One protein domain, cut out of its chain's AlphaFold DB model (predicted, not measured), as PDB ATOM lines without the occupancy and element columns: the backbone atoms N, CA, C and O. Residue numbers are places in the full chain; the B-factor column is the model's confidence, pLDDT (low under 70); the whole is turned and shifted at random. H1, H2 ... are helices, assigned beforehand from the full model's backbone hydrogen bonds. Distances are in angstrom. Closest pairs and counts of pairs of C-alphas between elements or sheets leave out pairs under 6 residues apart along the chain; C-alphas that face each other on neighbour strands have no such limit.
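This is residues 19 to 91 and 212 to 248 of the 259 residues of the protein "Aminotransferase class V-fold PLP-dependent enzyme" of Gordonibacter urolithinfaciens (UniProt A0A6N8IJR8). This is an open, drawn-out string of helices: at one end H2 and H3 make a narrow V that turns back through residues 60 to 69, and toward the other end H1, H5 and the short H4 are spread round two long unnamed stretches, with no two helices touching. Residues 81 to 91, 215 to 221 and 243 to 248 stick out free. The printed part has 110 residues with five named helices, H1 to H5 in chain order, and no named strand; the class is all helix. It is extended, with a radius of gyration of the C-alphas of 21.0 A, and elongated, spanning 66 by 36 by 23 A.

Begin with the longest helix, H3, residues 70 to 90. Before it in the chain look for H2, residues 47 to 59, which is close but not clearly touching: the closest C-alphas, of Thr 59 and Leu 71, are 7.9 A apart. Their lines stand at a shallow tilt of 26 degrees and they run opposite ways. At Ser 47 you find H1, residues 22 to 29, close to H2 but not clearly touching, the closest C-alphas being those of Pro 22 and Ser 47, 6.5 A apart. H1 and H2 run opposite ways at a steep tilt of 46 degrees. H1 and H3 are apart. H4, residues 212 to 216, and H5, residues 233 to 248, are apart from each other and from H1, H2 and H3. In H1, H2, H3, H4 and H5 every O i to N i+4 pair is within hydrogen-bond range.

Find C-alpha 70 at (-2.355, -9.967, -63.065); from there H3 runs 30.3 A to C-alpha 90 at (14.710, -30.938, -49.472). H2, from Ser 47 to Thr 59, is 17.9 A long, and H1, from Pro 22 to Ala 29, is 10.7 A. H4, from Pro 212 to His 216, is 6.2 A long. H5 runs 22.9 A from Glu 233 to C-alpha 248 at (51.102, -11.236, -28.529).

Look for the two C-alphas farthest apart, those of Ala 68 and Gln 248, at 66.7 A. Residues 92 to 211 are not printed, and C-alphas 91 and 212 are 34.1 A apart across this cut, which lies in the link from H3 to H4. The links H1 to H2 and H4 to H5 are long, with 17 and 16 residues; H2 to H3 is short, with 10. The mean pLDDT of the printed part is 72.1; residues 28 to 33, 36 to 42, 67, 212 to 229 and 231 to 248 of the model are under 70.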
ATOM      1  N   GLU A  19      33.241 -11.809 -54.989       71.50
ATOM      2  CA  GLU A  19      32.600 -10.811 -55.856       71.50
ATOM      3  C   GLU A  19      31.081 -11.021 -56.002       71.50
ATOM      4  O   GLU A  19      30.346 -10.045 -56.141       71.50
ATOM      5  N   ASP A  20      30.583 -12.260 -55.870       82.38
ATOM      6  CA  ASP A  20      29.143 -12.555 -55.864       82.38
ATOM      7  C   ASP A  20      28.438 -11.997 -54.614       82.38
ATOM      8  O   ASP A  20      27.211 -11.915 -54.586       82.38
ATOM      9  N   PHE A  21      29.186 -11.627 -53.565       87.75
ATOM     10  CA  PHE A  21      28.678 -11.163 -52.272       87.75
ATOM     11  C   PHE A  21      29.023  -9.677 -52.068       87.75
ATOM     12  O   PHE A  21      30.049  -9.362 -51.463       87.75
ATOM     13  N   PRO A  22      28.165  -8.732 -52.498       89.31
ATOM     14  CA  PRO A  22      28.541  -7.323 -52.629       89.31
ATOM     15  C   PRO A  22      28.918  -6.649 -51.301       89.31
ATOM     16  O   PRO A  22      29.725  -5.725 -51.298       89.31
ATOM     17  N   LEU A  23      28.405  -7.134 -50.162       85.94
ATOM     18  CA  LEU A  23      28.860  -6.673 -48.845       85.94
ATOM     19  C   LEU A  23      30.292  -7.136 -48.530       85.94
ATOM     20  O   LEU A  23      31.066  -6.360 -47.990       85.94
ATOM     21  N   LEU A  24      30.674  -8.368 -48.878       82.56
ATOM     22  CA  LEU A  24      32.048  -8.838 -48.671       82.56
ATOM     23  C   LEU A  24      33.020  -8.134 -49.625       82.56
ATOM     24  O   LEU A  24      34.096  -7.736 -49.196       82.56
ATOM     25  N   ALA A  25      32.615  -7.896 -50.876       80.88
ATOM     26  CA  ALA A  25      33.389  -7.096 -51.823       80.88
ATOM     27  C   ALA A  25      33.581  -5.637 -51.351       80.88
ATOM     28  O   ALA A  25      34.684  -5.103 -51.460       80.88
ATOM     29  N   HIS A  26      32.546  -5.011 -50.773       80.75
ATOM     30  CA  HIS A  26      32.636  -3.681 -50.156       80.75
ATOM     31  C   HIS A  26      33.628  -3.663 -48.984       80.75
ATOM     32  O   HIS A  26      34.576  -2.881 -48.981       80.75
ATOM     33  N   GLU A  27      33.452  -4.561 -48.013       77.94
ATOM     34  CA  GLU A  27      34.291  -4.596 -46.811       77.94
ATOM     35  C   GLU A  27      35.734  -5.057 -47.093       77.94
ATOM     36  O   GLU A  27      36.633  -4.747 -46.313       77.94
ATOM     37  N   ALA A  28      35.985  -5.758 -48.205       69.25
ATOM     38  CA  ALA A  28      37.327  -6.107 -48.679       69.25
ATOM     39  C   ALA A  28      38.058  -4.940 -49.374       69.25
ATOM     40  O   ALA A  28      39.284  -4.979 -49.489       69.25
ATOM     41  N   ALA A  29      37.328  -3.912 -49.823       66.69
ATOM     42  CA  ALA A  29      37.884  -2.668 -50.362       66.69
ATOM     43  C   ALA A  29      38.107  -1.584 -49.282       66.69
ATOM     44  O   ALA A  29      38.731  -0.559 -49.561       66.69
ATOM     45  N   GLY A  30      37.598  -1.799 -48.064       64.50
ATOM     46  CA  GLY A  30      37.847  -0.950 -46.900       64.50
ATOM     47  C   GLY A  30      39.233  -1.164 -46.284       64.50
ATOM     48  O   GLY A  30      39.864  -2.207 -46.469       64.50
ATOM     49  N   ASP A  31      39.702  -0.178 -45.514       50.22
ATOM     50  CA  ASP A  31      40.974  -0.287 -44.794       50.22
ATOM     51  C   ASP A  31      40.941  -1.459 -43.796       50.22
ATOM     52  O   ASP A  31      39.929  -1.723 -43.143       50.22
ATOM     53  N   GLY A  32      42.030  -2.220 -43.728       58.56
ATOM     54  CA  GLY A  32      42.120  -3.455 -42.945       58.56
ATOM     55  C   GLY A  32      41.318  -4.667 -43.460       58.56
ATOM     56  O   GLY A  32      41.605  -5.767 -43.000       58.56
ATOM     57  N   GLY A  33      40.381  -4.524 -44.411       64.50
ATOM     58  CA  GLY A  33      39.685  -5.603 -45.144       64.50
ATOM     59  C   GLY A  33      39.028  -6.717 -44.300       64.50
ATOM     60  O   GLY A  33      39.713  -7.642 -43.856       64.50
ATOM     61  N   LEU A  34      37.701  -6.704 -44.125       71.56
ATOM     62  CA  LEU A  34      36.983  -7.606 -43.200       71.56
ATOM     63  C   LEU A  34      37.147  -9.114 -43.494       71.56
ATOM     64  O   LEU A  34      36.877  -9.579 -44.597       71.56
ATOM     65  N   VAL A  35      37.448  -9.902 -42.453       72.94
ATOM     66  CA  VAL A  35      37.424 -11.380 -42.478       72.94
ATOM     67  C   VAL A  35      36.133 -11.891 -41.815       72.94
ATOM     68  O   VAL A  35      36.012 -11.920 -40.588       72.94
ATOM     69  N   TYR A  36      35.129 -12.282 -42.611       69.69
ATOM     70  CA  TYR A  36      33.802 -12.656 -42.095       69.69
ATOM     71  C   TYR A  36      33.671 -14.152 -41.754       69.69
ATOM     72  O   TYR A  36      33.194 -14.959 -42.554       69.69
ATOM     73  N   LEU A  37      34.031 -14.520 -40.521       69.44
ATOM     74  CA  LEU A  37      33.954 -15.899 -40.010       69.44
ATOM     75  C   LEU A  37      32.780 -16.133 -39.030       69.44
ATOM     76  O   LEU A  37      32.892 -16.924 -38.093       69.44
ATOM     77  N   ASN A  38      31.634 -15.470 -39.235       68.31
ATOM     78  CA  ASN A  38      30.431 -15.613 -38.388       68.31
ATOM     79  C   ASN A  38      29.204 -16.186 -39.136       68.31
ATOM     80  O   ASN A  38      28.053 -15.987 -38.740       68.31
ATOM     81  N   SER A  39      29.447 -16.926 -40.220       68.88
ATOM     82  CA  SER A  39      28.417 -17.486 -41.110       68.88
ATOM     83  C   SER A  39      27.397 -18.386 -40.395       68.88
ATOM     84  O   SER A  39      26.248 -18.481 -40.825       68.88
ATOM     85  N   ALA A  40      27.787 -19.018 -39.280       59.28
ATOM     86  CA  ALA A  40      26.903 -19.856 -38.465       59.28
ATOM     87  C   ALA A  40      25.908 -19.069 -37.580       59.28
ATOM     88  O   ALA A  40      25.044 -19.686 -36.955       59.28
ATOM     89  N   ALA A  41      26.016 -17.735 -37.506       61.59
ATOM     90  CA  ALA A  41      24.993 -16.862 -36.923       61.59
ATOM     91  C   ALA A  41      24.048 -16.309 -38.007       61.59
ATOM     92  O   ALA A  41      22.829 -16.346 -37.851       61.59
ATOM     93  N   THR A  42      24.603 -15.830 -39.125       69.56
ATOM     94  CA  THR A  42      23.864 -15.535 -40.361       69.56
ATOM     95  C   THR A  42      24.826 -15.569 -41.549       69.56
ATOM     96  O   THR A  42      25.974 -15.148 -41.431       69.56
ATOM     97  N   THR A  43      24.379 -16.058 -42.702       80.19
ATOM     98  CA  THR A  43      25.168 -16.027 -43.941       80.19
ATOM     99  C   THR A  43      25.092 -14.659 -44.609       80.19
ATOM    100  O   THR A  43      24.111 -13.927 -44.439       80.19
ATOM    101  N   GLN A  44      26.099 -14.314 -45.414       85.62
ATOM    102  CA  GLN A  44      25.983 -13.192 -46.348       85.62
ATOM    103  C   GLN A  44      25.163 -13.568 -47.589       85.62
ATOM    104  O   GLN A  44      24.893 -14.743 -47.841       85.62
ATOM    105  N   LYS A  45      24.667 -12.549 -48.300       87.50
ATOM    106  CA  LYS A  45      23.644 -12.673 -49.350       87.50
ATOM    107  C   LYS A  45      24.313 -12.387 -50.702       87.50
ATOM    108  O   LYS A  45      24.924 -11.323 -50.808       87.50
ATOM    109  N   PRO A  46      24.229 -13.287 -51.697       88.06
ATOM    110  CA  PRO A  46      24.788 -13.025 -53.016       88.06
ATOM    111  C   PRO A  46      23.881 -12.088 -53.827       88.06
ATOM    112  O   PRO A  46      22.676 -12.011 -53.560       88.06
ATOM    113  N   SER A  47      24.436 -11.406 -54.832       91.19
ATOM    114  CA  SER A  47      23.733 -10.404 -55.652       91.19
ATOM    115  C   SER A  47      22.411 -10.918 -56.223       91.19
ATOM    116  O   SER A  47      21.387 -10.261 -56.062       91.19
ATOM    117  N   CYS A  48      22.378 -12.148 -56.747       88.44
ATOM    118  CA  CYS A  48      21.173 -12.757 -57.321       88.44
ATOM    119  C   CYS A  48      19.986 -12.878 -56.336       88.44
ATOM    120  O   CYS A  48      18.830 -12.828 -56.754       88.44
ATOM    121  N   VAL A  49      20.238 -12.985 -55.024       90.38
ATOM    122  CA  VAL A  49      19.185 -12.998 -53.988       90.38
ATOM    123  C   VAL A  49      18.655 -11.586 -53.718       90.38
ATOM    124  O   VAL A  49      17.464 -11.409 -53.462       90.38
ATOM    125  N   LEU A  50      19.522 -10.574 -53.797       94.38
ATOM    126  CA  LEU A  50      19.150  -9.165 -53.643       94.38
ATOM    127  C   LEU A  50      18.372  -8.667 -54.873       94.38
ATOM    128  O   LEU A  50      17.335  -8.022 -54.732       94.38
ATOM    129  N   GLU A  51      18.829  -9.041 -56.068       95.38
ATOM    130  CA  GLU A  51      18.186  -8.773 -57.357       95.38
ATOM    131  C   GLU A  51      16.798  -9.415 -57.449       95.38
ATOM    132  O   GLU A  51      15.846  -8.752 -57.855       95.38
ATOM    133  N   ALA A  52      16.640 -10.673 -57.017       92.50
ATOM    134  CA  ALA A  52      15.337 -11.339 -56.991       92.50
ATOM    135  C   ALA A  52      14.327 -10.623 -56.071       92.50
ATOM    136  O   ALA A  52      13.145 -10.513 -56.409       92.50
ATOM    137  N   LEU A  53      14.789 -10.099 -54.928       95.62
ATOM    138  CA  LEU A  53      13.957  -9.347 -53.987       95.62
ATOM    139  C   LEU A  53      13.531  -7.985 -54.562       95.62
ATOM    140  O   LEU A  53      12.351  -7.632 -54.511       95.62
ATOM    141  N   ASP A  54      14.470  -7.239 -55.147       97.31
ATOM    142  CA  ASP A  54      14.201  -5.964 -55.821       97.31
ATOM    143  C   ASP A  54      13.249  -6.148 -57.022       97.31
ATOM    144  O   ASP A  54      12.236  -5.450 -57.133       97.31
ATOM    145  N   ALA A  55      13.492  -7.161 -57.859       95.44
ATOM    146  CA  ALA A  55      12.644  -7.504 -58.994       95.44
ATOM    147  C   ALA A  55      11.210  -7.865 -58.569       95.44
ATOM    148  O   ALA A  55      10.253  -7.397 -59.198       95.44
ATOM    149  N   PHE A  56      11.032  -8.633 -57.486       95.81
ATOM    150  CA  PHE A  56       9.708  -8.935 -56.936       95.81
ATOM    151  C   PHE A  56       8.962  -7.655 -56.537       95.81
ATOM    152  O   PHE A  56       7.814  -7.454 -56.953       95.81
ATOM    153  N   TYR A  57       9.613  -6.751 -55.797       97.06
ATOM    154  CA  TYR A  57       8.984  -5.498 -55.375       97.06
ATOM    155  C   TYR A  57       8.676  -4.546 -56.537       97.06
ATOM    156  O   TYR A  57       7.654  -3.860 -56.492       97.06
ATOM    157  N   ARG A  58       9.485  -4.544 -57.605       96.00
ATOM    158  CA  ARG A  58       9.228  -3.732 -58.810       96.00
ATOM    159  C   ARG A  58       8.149  -4.292 -59.737       96.00
ATOM    160  O   ARG A  58       7.539  -3.510 -60.462       96.00
ATOM    161  N   THR A  59       7.931  -5.612 -59.768       92.44
ATOM    162  CA  THR A  59       7.145  -6.255 -60.847       92.44
ATOM    163  C   THR A  59       5.965  -7.119 -60.393       92.44
ATOM    164  O   THR A  59       5.005  -7.257 -61.154       92.44
ATOM    165  N   ALA A  60       6.002  -7.684 -59.180       92.25
ATOM    166  CA  ALA A  60       5.086  -8.748 -58.755       92.25
ATOM    167  C   ALA A  60       4.369  -8.501 -57.415       92.25
ATOM    168  O   ALA A  60       3.382  -9.178 -57.144       92.25
ATOM    169  N   ASN A  61       4.814  -7.548 -56.587       94.75
ATOM    170  CA  ASN A  61       4.281  -7.329 -55.236       94.75
ATOM    171  C   ASN A  61       2.752  -7.095 -55.184       94.75
ATOM    172  O   ASN A  61       2.249  -6.018 -55.514       94.75
ATOM    173  N   ALA A  62       2.031  -8.111 -54.706       93.00
ATOM    174  CA  ALA A  62       0.604  -8.117 -54.394       93.00
ATOM    175  C   ALA A  62       0.280  -9.291 -53.446       93.00
ATOM    176  O   ALA A  62       1.121 -10.154 -53.204       93.00
ATOM    177  N   ASN A  63      -0.955  -9.359 -52.939       92.44
ATOM    178  CA  ASN A  63      -1.405 -10.487 -52.117       92.44
ATOM    179  C   ASN A  63      -1.604 -11.757 -52.981       92.44
ATOM    180  O   ASN A  63      -2.474 -11.742 -53.863       92.44
ATOM    181  N   PRO A  64      -0.873 -12.863 -52.730       88.69
ATOM    182  CA  PRO A  64      -1.054 -14.118 -53.457       88.69
ATOM    183  C   PRO A  64      -2.375 -14.813 -53.083       88.69
ATOM    184  O   PRO A  64      -3.020 -14.481 -52.084       88.69
ATOM    185  N   HIS A  65      -2.800 -15.772 -53.910       85.81
ATOM    186  CA  HIS A  65      -4.005 -16.614 -53.789       85.81
ATOM    187  C   HIS A  65      -5.374 -15.903 -53.679       85.81
ATOM    188  O   HIS A  65      -6.403 -16.571 -53.734       85.81
ATOM    189  N   ARG A  66      -5.431 -14.571 -53.524       72.31
ATOM    190  CA  ARG A  66      -6.688 -13.801 -53.386       72.31
ATOM    191  C   ARG A  66      -6.953 -12.800 -54.514       72.31
ATOM    192  O   ARG A  66      -8.061 -12.278 -54.600       72.31
ATOM    193  N   GLY A  67      -5.969 -12.523 -55.369       67.69
ATOM    194  CA  GLY A  67      -6.104 -11.586 -56.487       67.69
ATOM    195  C   GLY A  67      -6.342 -12.283 -57.826       67.69
ATOM    196  O   GLY A  67      -5.432 -12.909 -58.356       67.69
ATOM    197  N   ALA A  68      -7.522 -12.087 -58.426       75.56
ATOM    198  CA  ALA A  68      -7.805 -12.474 -59.819       75.56
ATOM    199  C   ALA A  68      -7.172 -11.522 -60.866       75.56
ATOM    200  O   ALA A  68      -7.332 -11.704 -62.070       75.56
ATOM    201  N   HIS A  69      -6.470 -10.478 -60.413       86.50
ATOM    202  CA  HIS A  69      -5.751  -9.520 -61.252       86.50
ATOM    203  C   HIS A  69      -4.295  -9.957 -61.469       86.50
ATOM    204  O   HIS A  69      -3.683 -10.554 -60.586       86.50
ATOM    205  N   ARG A  70      -3.701  -9.559 -62.605       89.50
ATOM    206  CA  ARG A  70      -2.355  -9.967 -63.065       89.50
ATOM    207  C   ARG A  70      -1.264  -9.973 -61.982       89.50
ATOM    208  O   ARG A  70      -0.479 -10.910 -61.928       89.50
ATOM    209  N   LEU A  71      -1.212  -8.949 -61.121       89.69
ATOM    210  CA  LEU A  71      -0.222  -8.881 -60.033       89.69
ATOM    211  C   LEU A  71      -0.437  -9.960 -58.954       89.69
ATOM    212  O   LEU A  71       0.533 -10.521 -58.467       89.69
ATOM    213  N   GLY A  72      -1.685 -10.297 -58.612       91.56
ATOM    214  CA  GLY A  72      -1.987 -11.384 -57.674       91.56
ATOM    215  C   GLY A  72      -1.592 -12.749 -58.243       91.56
ATOM    216  O   GLY A  72      -1.032 -13.577 -57.526       91.56
ATOM    217  N   THR A  73      -1.790 -12.955 -59.549       91.81
ATOM    218  CA  THR A  73      -1.279 -14.133 -60.269       91.81
ATOM    219  C   THR A  73       0.250 -14.193 -60.230       91.81
ATOM    220  O   THR A  73       0.798 -15.228 -59.869       91.81
ATOM    221  N   ALA A  74       0.941 -13.082 -60.517       92.12
ATOM    222  CA  ALA A  74       2.405 -13.010 -60.484       92.12
ATOM    223  C   ALA A  74       2.986 -13.263 -59.080       92.12
ATOM    224  O   ALA A  74       3.924 -14.045 -58.941       92.12
ATOM    225  N   ALA A  75       2.394 -12.675 -58.034       94.19
ATOM    226  CA  ALA A  75       2.768 -12.936 -56.644       94.19
ATOM    227  C   ALA A  75       2.565 -14.407 -56.246       94.19
ATOM    228  O   ALA A  75       3.382 -14.973 -55.523       94.19
ATOM    229  N   THR A  76       1.482 -15.027 -56.726       94.56
ATOM    230  CA  THR A  76       1.185 -16.444 -56.466       94.56
ATOM    231  C   THR A  76       2.200 -17.349 -57.158       94.56
ATOM    232  O   THR A  76       2.755 -18.232 -56.514       94.56
ATOM    233  N   GLU A  77       2.503 -17.106 -58.436       94.12
ATOM    234  CA  GLU A  77       3.475 -17.920 -59.171       94.12
ATOM    235  C   GLU A  77       4.890 -17.785 -58.592       94.12
ATOM    236  O   GLU A  77       5.584 -18.786 -58.461       94.12
ATOM    237  N   ALA A  78       5.302 -16.586 -58.163       94.00
ATOM    238  CA  ALA A  78       6.587 -16.388 -57.490       94.00
ATOM    239  C   ALA A  78       6.690 -17.178 -56.169       94.00
ATOM    240  O   ALA A  78       7.718 -17.802 -55.898       94.00
ATOM    241  N   LEU A  79       5.620 -17.194 -55.363       94.31
ATOM    242  CA  LEU A  79       5.570 -17.944 -54.104       94.31
ATOM    243  C   LEU A  79       5.587 -19.464 -54.333       94.31
ATOM    244  O   LEU A  79       6.319 -20.182 -53.652       94.31
ATOM    245  N   GLU A  80       4.815 -19.958 -55.301       95.25
ATOM    246  CA  GLU A  80       4.750 -21.390 -55.606       95.25
ATOM    247  C   GLU A  80       5.985 -21.895 -56.367       95.25
ATOM    248  O   GLU A  80       6.398 -23.035 -56.168       95.25
ATOM    249  N   ALA A  81       6.652 -21.053 -57.164       94.88
ATOM    250  CA  ALA A  81       7.974 -21.355 -57.708       94.88
ATOM    251  C   ALA A  81       9.001 -21.550 -56.586       94.88
ATOM    252  O   ALA A  81       9.624 -22.610 -56.510       94.88
ATOM    253  N   ALA A  82       9.086 -20.597 -55.650       93.38
ATOM    254  CA  ALA A  82       9.950 -20.719 -54.479       93.38
ATOM    255  C   ALA A  82       9.620 -21.968 -53.639       93.38
ATOM    256  O   ALA A  82      10.532 -22.637 -53.152       93.38
ATOM    257  N   ARG A  83       8.334 -22.336 -53.505       94.56
ATOM    258  CA  ARG A  83       7.919 -23.570 -52.816       94.56
ATOM    259  C   ARG A  83       8.463 -24.819 -53.509       94.56
ATOM    260  O   ARG A  83       9.054 -25.664 -52.844       94.56
ATOM    261  N   ARG A  84       8.316 -24.917 -54.835       94.56
ATOM    262  CA  ARG A  84       8.809 -26.050 -55.645       94.56
ATOM    263  C   ARG A  84      10.337 -26.155 -55.643       94.56
ATOM    264  O   ARG A  84      10.868 -27.262 -55.674       94.56
ATOM    265  N   ASP A  85      11.048 -25.031 -55.585       87.56
ATOM    266  CA  ASP A  85      12.513 -25.022 -55.514       87.56
ATOM    267  C   ASP A  85      13.029 -25.445 -54.127       87.56
ATOM    268  O   ASP A  85      13.975 -26.230 -54.046       87.56
ATOM    269  N   VAL A  86      12.361 -25.029 -53.042       81.88
ATOM    270  CA  VAL A  86      12.628 -25.538 -51.683       81.88
ATOM    271  C   VAL A  86      12.284 -27.028 -51.567       81.88
ATOM    272  O   VAL A  86      13.079 -27.785 -51.019       81.88
ATOM    273  N   ALA A  87      11.156 -27.471 -52.129       78.44
ATOM    274  CA  ALA A  87      10.763 -28.882 -52.158       78.44
ATOM    275  C   ALA A  87      11.839 -29.753 -52.833       78.44
ATOM    276  O   ALA A  87      12.327 -30.720 -52.247       78.44
ATOM    277  N   ARG A  88      12.326 -29.324 -54.009       79.81
ATOM    278  CA  ARG A  88      13.420 -29.988 -54.739       79.81
ATOM    279  C   ARG A  88      14.735 -30.021 -53.954       79.81
ATOM    280  O   ARG A  88      15.445 -31.017 -54.030       79.81
ATOM    281  N   LEU A  89      15.062 -28.957 -53.215       75.56
ATOM    282  CA  LEU A  89      16.255 -28.903 -52.360       75.56
ATOM    283  C   LEU A  89      16.161 -29.874 -51.170       75.56
ATOM    284  O   LEU A  89      17.169 -30.455 -50.778       75.56
ATOM    285  N   MET A  90      14.962 -30.050 -50.612       74.50
ATOM    286  CA  MET A  90      14.710 -30.938 -49.472       74.50
ATOM    287  C   MET A  90      14.458 -32.402 -49.867       74.50
ATOM    288  O   MET A  90      14.551 -33.274 -49.005       74.50
ATOM    289  N   GLY A  91      14.155 -32.682 -51.140       76.56
ATOM    290  CA  GLY A  91      13.760 -34.014 -51.611       76.56
ATOM    291  C   GLY A  91      12.321 -34.393 -51.242       76.56
ATOM    292  O   GLY A  91      12.048 -35.572 -51.036       76.56
ATOM    293  N   PRO A 212      32.514 -28.563 -25.163       46.16
ATOM    294  CA  PRO A 212      33.325 -29.104 -24.062       46.16
ATOM    295  C   PRO A 212      34.805 -28.710 -24.133       46.16
ATOM    296  O   PRO A 212      35.480 -28.720 -23.110       46.16
ATOM    297  N   LEU A 213      35.273 -28.296 -25.316       40.03
ATOM    298  CA  LEU A 213      36.573 -27.667 -25.538       40.03
ATOM    299  C   LEU A 213      36.815 -26.478 -24.590       40.03
ATOM    300  O   LEU A 213      37.890 -26.397 -24.012       40.03
ATOM    301  N   VAL A 214      35.802 -25.637 -24.338       36.91
ATOM    302  CA  VAL A 214      35.862 -24.514 -23.378       36.91
ATOM    303  C   VAL A 214      36.297 -25.012 -21.994       36.91
ATOM    304  O   VAL A 214      37.287 -24.557 -21.430       36.91
ATOM    305  N   ARG A 215      35.605 -26.044 -21.493       41.72
ATOM    306  CA  ARG A 215      35.870 -26.663 -20.183       41.72
ATOM    307  C   ARG A 215      37.162 -27.482 -20.149       41.72
ATOM    308  O   ARG A 215      37.719 -27.661 -19.076       41.72
ATOM    309  N   HIS A 216      37.621 -28.001 -21.287       43.34
ATOM    310  CA  HIS A 216      38.868 -28.765 -21.374       43.34
ATOM    311  C   HIS A 216      40.108 -27.861 -21.400       43.34
ATOM    312  O   HIS A 216      41.096 -28.190 -20.753       43.34
ATOM    313  N   LEU A 217      40.032 -26.724 -22.098       41.22
ATOM    314  CA  LEU A 217      41.088 -25.708 -22.152       41.22
ATOM    315  C   LEU A 217      41.189 -24.871 -20.864       41.22
ATOM    316  O   LEU A 217      42.108 -24.069 -20.740       41.22
ATOM    317  N   GLY A 218      40.242 -25.014 -19.928       42.44
ATOM    318  CA  GLY A 218      40.153 -24.166 -18.735       42.44
ATOM    319  C   GLY A 218      39.768 -22.712 -19.039       42.44
ATOM    320  O   GLY A 218      39.961 -21.846 -18.193       42.44
ATOM    321  N   ALA A 219      39.245 -22.437 -20.237       39.53
ATOM    322  CA  ALA A 219      38.910 -21.094 -20.689       39.53
ATOM    323  C   ALA A 219      37.511 -20.678 -20.208       39.53
ATOM    324  O   ALA A 219      36.561 -21.455 -20.305       39.53
ATOM    325  N   GLU A 220      37.359 -19.437 -19.742       31.48
ATOM    326  CA  GLU A 220      36.052 -18.902 -19.321       31.48
ATOM    327  C   GLU A 220      35.125 -18.618 -20.517       31.48
ATOM    328  O   GLU A 220      33.906 -18.772 -20.422       31.48
ATOM    329  N   ALA A 221      35.705 -18.274 -21.672       32.44
ATOM    330  CA  ALA A 221      35.013 -18.086 -22.944       32.44
ATOM    331  C   ALA A 221      35.897 -18.547 -24.117       32.44
ATOM    332  O   ALA A 221      37.115 -18.644 -23.983       32.44
ATOM    333  N   VAL A 222      35.295 -18.799 -25.284       39.22
ATOM    334  CA  VAL A 222      36.028 -18.986 -26.551       39.22
ATOM    335  C   VAL A 222      35.329 -18.240 -27.683       39.22
ATOM    336  O   VAL A 222      34.102 -18.276 -27.795       39.22
ATOM    337  N   CYS A 223      36.111 -17.614 -28.558       34.91
ATOM    338  CA  CYS A 223      35.631 -17.149 -29.855       34.91
ATOM    339  C   CYS A 223      35.585 -18.332 -30.834       34.91
ATOM    340  O   CYS A 223      36.470 -19.187 -30.815       34.91
ATOM    341  N   ARG A 224      34.568 -18.391 -31.703       49.31
ATOM    342  CA  ARG A 224      34.432 -19.446 -32.719       49.31
ATOM    343  C   ARG A 224      34.360 -18.850 -34.120       49.31
ATOM    344  O   ARG A 224      33.376 -18.195 -34.451       49.31
ATOM    345  N   ALA A 225      35.346 -19.173 -34.951       42.91
ATOM    346  CA  ALA A 225      35.281 -18.975 -36.394       42.91
ATOM    347  C   ALA A 225      34.344 -20.004 -37.059       42.91
ATOM    348  O   ALA A 225      34.280 -21.165 -36.654       42.91
ATOM    349  N   SER A 226      33.624 -19.578 -38.094       47.44
ATOM    350  CA  SER A 226      32.729 -20.401 -38.914       47.44
ATOM    351  C   SER A 226      32.767 -19.941 -40.373       47.44
ATOM    352  O   SER A 226      32.499 -18.779 -40.680       47.44
ATOM    353  N   THR A 227      33.122 -20.860 -41.268       53.00
ATOM    354  CA  THR A 227      33.301 -20.594 -42.699       53.00
ATOM    355  C   THR A 227      31.964 -20.510 -43.443       53.00
ATOM    356  O   THR A 227      30.916 -20.906 -42.929       53.00
ATOM    357  N   GLY A 228      31.990 -19.963 -44.657       51.59
ATOM    358  CA  GLY A 228      30.896 -20.018 -45.628       51.59
ATOM    359  C   GLY A 228      31.411 -20.443 -47.004       51.59
ATOM    360  O   GLY A 228      32.611 -20.630 -47.187       51.59
ATOM    361  N   VAL A 229      30.521 -20.549 -47.999       64.56
ATOM    362  CA  VAL A 229      30.899 -20.892 -49.393       64.56
ATOM    363  C   VAL A 229      31.842 -19.874 -50.052       64.56
ATOM    364  O   VAL A 229      32.475 -20.199 -51.050       64.56
ATOM    365  N   TYR A 230      31.928 -18.675 -49.468       70.31
ATOM    366  CA  TYR A 230      32.770 -17.539 -49.848       70.31
ATOM    367  C   TYR A 230      34.099 -17.444 -49.072       70.31
ATOM    368  O   TYR A 230      34.856 -16.508 -49.302       70.31
ATOM    369  N   THR A 231      34.386 -18.345 -48.123       58.50
ATOM    370  CA  THR A 231      35.647 -18.298 -47.359       58.50
ATOM    371  C   THR A 231      36.805 -18.851 -48.192       58.50
ATOM    372  O   THR A 231      36.749 -19.992 -48.645       58.50
ATOM    373  N   SER A 232      37.859 -18.053 -48.361       66.56
ATOM    374  CA  SER A 232      39.084 -18.414 -49.081       66.56
ATOM    375  C   SER A 232      40.213 -18.861 -48.141       66.56
ATOM    376  O   SER A 232      40.161 -18.629 -46.933       66.56
ATOM    377  N   GLU A 233      41.274 -19.460 -48.692       66.44
ATOM    378  CA  GLU A 233      42.496 -19.792 -47.936       66.44
ATOM    379  C   GLU A 233      43.126 -18.532 -47.313       66.44
ATOM    380  O   GLU A 233      43.451 -18.524 -46.130       66.44
ATOM    381  N   ARG A 234      43.134 -17.410 -48.051       62.06
ATOM    382  CA  ARG A 234      43.610 -16.102 -47.569       62.06
ATOM    383  C   ARG A 234      42.840 -15.589 -46.344       62.06
ATOM    384  O   ARG A 234      43.416 -14.886 -45.519       62.06
ATOM    385  N   ASP A 235      41.557 -15.919 -46.206       47.69
ATOM    386  CA  ASP A 235      40.771 -15.562 -45.015       47.69
ATOM    387  C   ASP A 235      41.164 -16.407 -43.796       47.69
ATOM    388  O   ASP A 235      41.076 -15.932 -42.662       47.69
ATOM    389  N   VAL A 236      41.615 -17.646 -44.020       58.06
ATOM    390  CA  VAL A 236      42.149 -18.528 -42.975       58.06
ATOM    391  C   VAL A 236      43.541 -18.064 -42.552       58.06
ATOM    392  O   VAL A 236      43.774 -17.918 -41.355       58.06
ATOM    393  N   ASP A 237      44.427 -17.751 -43.501       61.78
ATOM    394  CA  ASP A 237      45.771 -17.232 -43.214       61.78
ATOM    395  C   ASP A 237      45.698 -15.948 -42.378       61.78
ATOM    396  O   ASP A 237      46.260 -15.877 -41.286       61.78
ATOM    397  N   ARG A 238      44.897 -14.970 -42.819       57.38
ATOM    398  CA  ARG A 238      44.697 -13.702 -42.097       57.38
ATOM    399  C   ARG A 238      44.023 -13.880 -40.738       57.38
ATOM    400  O   ARG A 238      44.272 -13.098 -39.822       57.38
ATOM    401  N   PHE A 239      43.175 -14.896 -40.576       56.06
ATOM    402  CA  PHE A 239      42.624 -15.255 -39.269       56.06
ATOM    403  C   PHE A 239      43.701 -15.830 -38.336       56.06
ATOM    404  O   PHE A 239      43.725 -15.476 -37.160       56.06
ATOM    405  N   LEU A 240      44.613 -16.665 -38.843       55.66
ATOM    406  CA  LEU A 240      45.736 -17.198 -38.064       55.66
ATOM    407  C   LEU A 240      46.733 -16.093 -37.678       55.66
ATOM    408  O   LEU A 240      47.133 -16.028 -36.516       55.66
ATOM    409  N   GLU A 241      47.059 -15.183 -38.601       57.84
ATOM    410  CA  GLU A 241      47.847 -13.971 -38.329       57.84
ATOM    411  C   GLU A 241      47.201 -13.119 -37.225       57.84
ATOM    412  O   GLU A 241      47.864 -12.756 -36.255       57.84
ATOM    413  N   ALA A 242      45.894 -12.848 -37.324       48.41
ATOM    414  CA  ALA A 242      45.163 -12.055 -36.336       48.41
ATOM    415  C   ALA A 242      45.064 -12.740 -34.960       48.41
ATOM    416  O   ALA A 242      45.105 -12.060 -33.935       48.41
ATOM    417  N   VAL A 243      44.962 -14.073 -34.910       51.09
ATOM    418  CA  VAL A 243      44.978 -14.842 -33.652       51.09
ATOM    419  C   VAL A 243      46.360 -14.802 -32.995       51.09
ATOM    420  O   VAL A 243      46.444 -14.638 -31.777       51.09
ATOM    421  N   GLU A 244      47.440 -14.914 -33.769       53.41
ATOM    422  CA  GLU A 244      48.807 -14.826 -33.245       53.41
ATOM    423  C   GLU A 244      49.156 -13.395 -32.800       53.41
ATOM    424  O   GLU A 244      49.715 -13.222 -31.717       53.41
ATOM    425  N   ALA A 245      48.739 -12.371 -33.550       48.78
ATOM    426  CA  ALA A 245      48.848 -10.973 -33.134       48.78
ATOM    427  C   ALA A 245      48.081 -10.718 -31.825       48.78
ATOM    428  O   ALA A 245      48.672 -10.277 -30.843       48.78
ATOM    429  N   ALA A 246      46.807 -11.125 -31.741       46.75
ATOM    430  CA  ALA A 246      46.011 -10.988 -30.520       46.75
ATOM    431  C   ALA A 246      46.608 -11.750 -29.318       46.75
ATOM    432  O   ALA A 246      46.463 -11.312 -28.176       46.75
ATOM    433  N   ARG A 247      47.313 -12.867 -29.549       49.03
ATOM    434  CA  ARG A 247      48.054 -13.602 -28.508       49.03
ATOM    435  C   ARG A 247      49.265 -12.811 -27.996       49.03
ATOM    436  O   ARG A 247      49.552 -12.854 -26.798       49.03
ATOM    437  N   GLN A 248      49.967 -12.100 -28.877       52.31
ATOM    438  CA  GLN A 248      51.102 -11.236 -28.529       52.31
ATOM    439  C   GLN A 248      50.638  -9.939 -27.842       52.31
ATOM    440  O   GLN A 248      51.197  -9.559 -26.809       52.31
TER     441      GLN A 248